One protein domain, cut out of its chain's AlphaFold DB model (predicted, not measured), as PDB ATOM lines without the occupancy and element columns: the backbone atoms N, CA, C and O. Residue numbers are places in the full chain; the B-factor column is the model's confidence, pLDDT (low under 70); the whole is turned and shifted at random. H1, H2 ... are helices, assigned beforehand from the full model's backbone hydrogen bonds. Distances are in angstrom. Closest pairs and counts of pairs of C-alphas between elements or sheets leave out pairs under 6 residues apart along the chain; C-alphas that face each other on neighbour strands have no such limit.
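What this domain is: This is residues 327 to 368 of the 482 residues of an uncharacterized protein of Capitella teleta (UniProt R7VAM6). Two straight helices, H1 and H2, meet at their ends and make an open V, with the corner at the tight link between them and the two free ends far from each other. H1 is one arm of the V and H2 is the other, longer one, and the whole is flat, with spans of 38 by 27 by 7 A. The printed part has 42 residues with two named helices, H1 then H2, and no named strand; the class is all helix. It is only just extended, close to loose, with a radius of gyration of the C-alphas of 13.8 A.

How they stand to each other: H1, residues 327 to 344, stands free over residues 327 to 338. H1 and H2, residues 346 to 368, touch only at the corner by their link, with 4 pairs of C-alphas within 8 A. H1 touches with residues 341 to 343 alone, and H2 with residues 348 to 349 alone. Their closest C-alphas are those of Met 342 and Lys 349, 5.2 A apart. Their lines stand at a steep tilt of 65 degrees. They run opposite ways, with centres 20.5 A apart. Beyond the corner, residues 353 to 368 of H2 stand free. In both H1 and H2, every O i to N i+4 pair is within hydrogen-bond range.

Where its parts are: H1 begins at Lys 327, with its C-alpha at (-38.334, 44.910, -3.101), and ends at Asn 344, with its C-alpha at (-41.158, 27.647, -22.401); its length from first to last C-alpha is 26.0 A. Asn 345 is the one residue between the helices. H2 begins at Pro 346 and measures 32.9 A from first to last C-alpha, ending at Met 368, with its C-alpha at (-12.516, 17.737, -0.709).

The domain as a whole: The two C-alphas farthest apart are those of Ala 329 and Met 368, at 38.3 A. The printed part has no cut, and its one link, H1 to H2, is tight. The mean pLDDT of the printed part is 95.6, and no printed residue is under 70.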
ATOM      1  N   LYS A 327     -39.574  45.575  -2.677       93.44
ATOM      2  CA  LYS A 327     -38.334  44.910  -3.101       93.44
ATOM      3  C   LYS A 327     -38.449  43.386  -2.997       93.44
ATOM      4  O   LYS A 327     -37.932  42.671  -3.860       93.44
ATOM      5  N   LYS A 328     -39.125  42.865  -1.967       96.00
ATOM      6  CA  LYS A 328     -39.379  41.424  -1.808       96.00
ATOM      7  C   LYS A 328     -40.379  40.916  -2.850       96.00
ATOM      8  O   LYS A 328     -40.118  39.877  -3.458       96.00
ATOM      9  N   ALA A 329     -41.457  41.657  -3.103       95.94
ATOM     10  CA  ALA A 329     -42.445  41.334  -4.133       95.94
ATOM     11  C   ALA A 329     -41.817  41.331  -5.537       95.94
ATOM     12  O   ALA A 329     -41.975  40.369  -6.285       95.94
ATOM     13  N   LEU A 330     -40.986  42.328  -5.853       96.56
ATOM     14  CA  LEU A 330     -40.266  42.414  -7.123       96.56
ATOM     15  C   LEU A 330     -39.300  41.238  -7.324       96.56
ATOM     16  O   LEU A 330     -39.193  40.693  -8.424       96.56
ATOM     17  N   ARG A 331     -38.599  40.803  -6.266       94.88
ATOM     18  CA  ARG A 331     -37.747  39.599  -6.320       94.88
ATOM     19  C   ARG A 331     -38.572  38.331  -6.546       94.88
ATOM     20  O   ARG A 331     -38.141  37.470  -7.313       94.88
ATOM     21  N   ALA A 332     -39.739  38.219  -5.910       95.88
ATOM     22  CA  ALA A 332     -40.644  37.090  -6.105       95.88
ATOM     23  C   ALA A 332     -41.184  37.040  -7.544       95.88
ATOM     24  O   ALA A 332     -41.160  35.974  -8.161       95.88
ATOM     25  N   GLU A 333     -41.567  38.184  -8.116       97.56
ATOM     26  CA  GLU A 333     -42.084  38.241  -9.487       97.56
ATOM     27  C   GLU A 333     -40.991  37.975 -10.527       97.56
ATOM     28  O   GLU A 333     -41.190  37.178 -11.444       97.56
ATOM     29  N   LYS A 334     -39.775  38.510 -10.335       95.06
ATOM     30  CA  LYS A 334     -38.619  38.144 -11.175       95.06
ATOM     31  C   LYS A 334     -38.341  36.640 -11.134       95.06
ATOM     32  O   LYS A 334     -38.089  36.032 -12.174       95.06
ATOM     33  N   ALA A 335     -38.431  36.016  -9.957       93.88
ATOM     34  CA  ALA A 335     -38.277  34.569  -9.830       93.88
ATOM     35  C   ALA A 335     -39.405  33.798 -10.540       93.88
ATOM     36  O   ALA A 335     -39.142  32.754 -11.144       93.88
ATOM     37  N   ARG A 336     -40.645  34.305 -10.511       97.56
ATOM     38  CA  ARG A 336     -41.790  33.721 -11.228       97.56
ATOM     39  C   ARG A 336     -41.588  33.770 -12.744       97.56
ATOM     40  O   ARG A 336     -41.696  32.734 -13.398       97.56
ATOM     41  N   LEU A 337     -41.220  34.932 -13.285       96.25
ATOM     42  CA  LEU A 337     -40.954  35.120 -14.715       96.25
ATOM     43  C   LEU A 337     -39.787  34.257 -15.201       96.25
ATOM     44  O   LEU A 337     -39.880  33.626 -16.253       96.25
ATOM     45  N   TYR A 338     -38.723  34.141 -14.404       92.19
ATOM     46  CA  TYR A 338     -37.599  33.263 -14.729       92.19
ATOM     47  C   TYR A 338     -38.025  31.787 -14.829       92.19
ATOM     48  O   TYR A 338     -37.633  31.086 -15.763       92.19
ATOM     49  N   ARG A 339     -38.890  31.311 -13.919       94.94
ATOM     50  CA  ARG A 339     -39.447  29.945 -13.987       94.94
ATOM     51  C   ARG A 339     -40.319  29.732 -15.225       94.94
ATOM     52  O   ARG A 339     -40.254  28.657 -15.814       94.94
ATOM     53  N   LEU A 340     -41.111  30.728 -15.626       95.75
ATOM     54  CA  LEU A 340     -41.928  30.658 -16.843       95.75
ATOM     55  C   LEU A 340     -41.057  30.609 -18.106       95.75
ATOM     56  O   LEU A 340     -41.274  29.751 -18.960       95.75
ATOM     57  N   SER A 341     -40.018  31.445 -18.184       94.19
ATOM     58  CA  SER A 341     -39.047  31.425 -19.288       94.19
ATOM     59  C   SER A 341     -38.357  30.060 -19.421       94.19
ATOM     60  O   SER A 341     -38.275  29.502 -20.514       94.19
ATOM     61  N   MET A 342     -37.964  29.458 -18.295       93.69
ATOM     62  CA  MET A 342     -37.383  28.111 -18.244       93.69
ATOM     63  C   MET A 342     -38.359  26.998 -18.653       93.69
ATOM     64  O   MET A 342     -37.924  25.941 -19.109       93.69
ATOM     65  N   ARG A 343     -39.671  27.197 -18.472       95.62
ATOM     66  CA  ARG A 343     -40.695  26.223 -18.878       95.62
ATOM     67  C   ARG A 343     -40.930  26.250 -20.386       95.62
ATOM     68  O   ARG A 343     -41.105  25.193 -20.980       95.62
ATOM     69  N   ASN A 344     -40.877  27.439 -20.981       95.94
ATOM     70  CA  ASN A 344     -41.158  27.647 -22.401       95.94
ATOM     71  C   ASN A 344     -39.923  27.463 -23.299       95.94
ATOM     72  O   ASN A 344     -40.065  27.394 -24.514       95.94
ATOM     73  N   ASN A 345     -38.717  27.376 -22.726       96.69
ATOM     74  CA  ASN A 345     -37.478  27.229 -23.487       96.69
ATOM     75  C   ASN A 345     -36.600  26.078 -22.939       96.69
ATOM     76  O   ASN A 345     -35.872  26.260 -21.953       96.69
ATOM     77  N   PRO A 346     -36.617  24.887 -23.574       92.81
ATOM     78  CA  PRO A 346     -35.859  23.724 -23.107       92.81
ATOM     79  C   PRO A 346     -34.336  23.919 -23.186       92.81
ATOM     80  O   PRO A 346     -33.611  23.362 -22.360       92.81
ATOM     81  N   ALA A 347     -33.838  24.748 -24.110       93.69
ATOM     82  CA  ALA A 347     -32.411  25.048 -24.217       93.69
ATOM     83  C   ALA A 347     -31.910  25.865 -23.012       93.69
ATOM     84  O   ALA A 347     -30.856  25.560 -22.444       93.69
ATOM     85  N   LEU A 348     -32.695  26.850 -22.557       91.44
ATOM     86  CA  LEU A 348     -32.395  27.595 -21.327       91.44
ATOM     87  C   LEU A 348     -32.415  26.682 -20.095       91.44
ATOM     88  O   LEU A 348     -31.516  26.771 -19.254       91.44
ATOM     89  N   LYS A 349     -33.372  25.751 -20.026       95.12
ATOM     90  CA  LYS A 349     -33.441  24.747 -18.956       95.12
ATOM     91  C   LYS A 349     -32.192  23.862 -18.910       95.12
ATOM     92  O   LYS A 349     -31.641  23.654 -17.829       95.12
ATOM     93  N   HIS A 350     -31.714  23.386 -20.063       95.38
ATOM     94  CA  HIS A 350     -30.489  22.588 -20.145       95.38
ATOM     95  C   HIS A 350     -29.260  23.382 -19.674       95.38
ATOM     96  O   HIS A 350     -28.504  22.912 -18.824       95.38
ATOM     97  N   LYS A 351     -29.103  24.627 -20.146       95.38
ATOM     98  CA  LYS A 351     -27.991  25.508 -19.752       95.38
ATOM     99  C   LYS A 351     -27.987  25.812 -18.247       95.38
ATOM    100  O   LYS A 351     -26.923  25.859 -17.620       95.38
ATOM    101  N   TYR A 352     -29.166  25.985 -17.647       94.56
ATOM    102  CA  TYR A 352     -29.307  26.177 -16.204       94.56
ATOM    103  C   TYR A 352     -28.895  24.932 -15.406       94.56
ATOM    104  O   TYR A 352     -28.101  25.044 -14.470       94.56
ATOM    105  N   GLU A 353     -29.380  23.742 -15.777       96.25
ATOM    106  CA  GLU A 353     -29.008  22.501 -15.081       96.25
ATOM    107  C   GLU A 353     -27.519  22.163 -15.262       96.25
ATOM    108  O   GLU A 353     -26.872  21.727 -14.309       96.25
ATOM    109  N   GLU A 354     -26.921  22.463 -16.419       97.25
ATOM    110  CA  GLU A 354     -25.475  22.318 -16.620       97.25
ATOM    111  C   GLU A 354     -24.673  23.252 -15.698       97.25
ATOM    112  O   GLU A 354     -23.711  22.828 -15.051       97.25
ATOM    113  N   THR A 355     -25.090  24.514 -15.578       95.12
ATOM    114  CA  THR A 355     -24.448  25.493 -14.685       95.12
ATOM    115  C   THR A 355     -24.567  25.060 -13.223       95.12
ATOM    116  O   THR A 355     -23.597  25.099 -12.462       95.12
ATOM    117  N   LYS A 356     -25.742  24.572 -12.827       96.19
ATOM    118  CA  LYS A 356     -26.005  24.035 -11.490       96.19
ATOM    119  C   LYS A 356     -25.167  22.787 -11.199       96.19
ATOM    120  O   LYS A 356     -24.639  22.672 -10.092       96.19
ATOM    121  N   ARG A 357     -24.979  21.892 -12.178       97.62
ATOM    122  CA  ARG A 357     -24.064  20.741 -12.080       97.62
ATOM    123  C   ARG A 357     -22.620  21.198 -11.865       97.62
ATOM    124  O   ARG A 357     -22.007  20.782 -10.886       97.62
ATOM    125  N   LYS A 358     -22.112  22.120 -12.693       97.06
ATOM    126  CA  LYS A 358     -20.752  22.683 -12.557       97.06
ATOM    127  C   LYS A 358     -20.532  23.342 -11.192       97.06
ATOM    128  O   LYS A 358     -19.476  23.171 -10.587       97.06
ATOM    129  N   ASN A 359     -21.531  24.048 -10.661       96.25
ATOM    130  CA  ASN A 359     -21.443  24.645  -9.326       96.25
ATOM    131  C   ASN A 359     -21.426  23.594  -8.206       96.25
ATOM    132  O   ASN A 359     -20.649  23.736  -7.262       96.25
ATOM    133  N   ARG A 360     -22.213  22.516  -8.314       97.19
ATOM    134  CA  ARG A 360     -22.135  21.388  -7.366       97.19
ATOM    135  C   ARG A 360     -20.758  20.726  -7.394       97.19
ATOM    136  O   ARG A 360     -20.204  20.466  -6.333       97.19
ATOM    137  N   GLU A 361     -20.181  20.529  -8.576       97.50
ATOM    138  CA  GLU A 361     -18.827  19.983  -8.728       97.50
ATOM    139  C   GLU A 361     -17.763  20.904  -8.123       97.50
ATOM    140  O   GLU A 361     -16.875  20.433  -7.414       97.50
ATOM    141  N   ARG A 362     -17.869  22.224  -8.329       96.31
ATOM    142  CA  ARG A 362     -16.984  23.206  -7.678       96.31
ATOM    143  C   ARG A 362     -17.083  23.132  -6.155       96.31
ATOM    144  O   ARG A 362     -16.052  23.073  -5.491       96.31
ATOM    145  N   MET A 363     -18.297  23.062  -5.608       96.62
ATOM    146  CA  MET A 363     -18.512  22.926  -4.163       96.62
ATOM    147  C   MET A 363     -17.977  21.598  -3.616       96.62
ATOM    148  O   MET A 363     -17.388  21.576  -2.540       96.62
ATOM    149  N   GLN A 364     -18.125  20.496  -4.357       97.25
ATOM    150  CA  GLN A 364     -17.554  19.203  -3.976       97.25
ATOM    151  C   GLN A 364     -16.023  19.225  -3.991       97.25
ATOM    152  O   GLN A 364     -15.408  18.769  -3.031       97.25
ATOM    153  N   ARG A 365     -15.398  19.803  -5.026       96.50
ATOM    154  CA  ARG A 365     -13.938  19.988  -5.074       96.50
ATOM    155  C   ARG A 365     -13.450  20.835  -3.908       96.50
ATOM    156  O   ARG A 365     -12.496  20.450  -3.243       96.50
ATOM    157  N   HIS A 366     -14.132  21.943  -3.628       95.88
ATOM    158  CA  HIS A 366     -13.796  22.797  -2.495       95.88
ATOM    159  C   HIS A 366     -13.912  22.036  -1.167       95.88
ATOM    160  O   HIS A 366     -12.990  22.068  -0.359       95.88
ATOM    161  N   ARG A 367     -14.984  21.255  -0.978       96.44
ATOM    162  CA  ARG A 367     -15.150  20.408   0.209       96.44
ATOM    163  C   ARG A 367     -14.023  19.380   0.347       96.44
ATOM    164  O   ARG A 367     -13.488  19.254   1.438       96.44
ATOM    165  N   MET A 368     -13.625  18.706  -0.734       95.12
ATOM    166  CA  MET A 368     -12.516  17.737  -0.709       95.12
ATOM    167  C   MET A 368     -11.168  18.377  -0.364       95.12
ATOM    168  O   MET A 368     -10.350  17.750   0.308       95.12
TER     169      MET A 368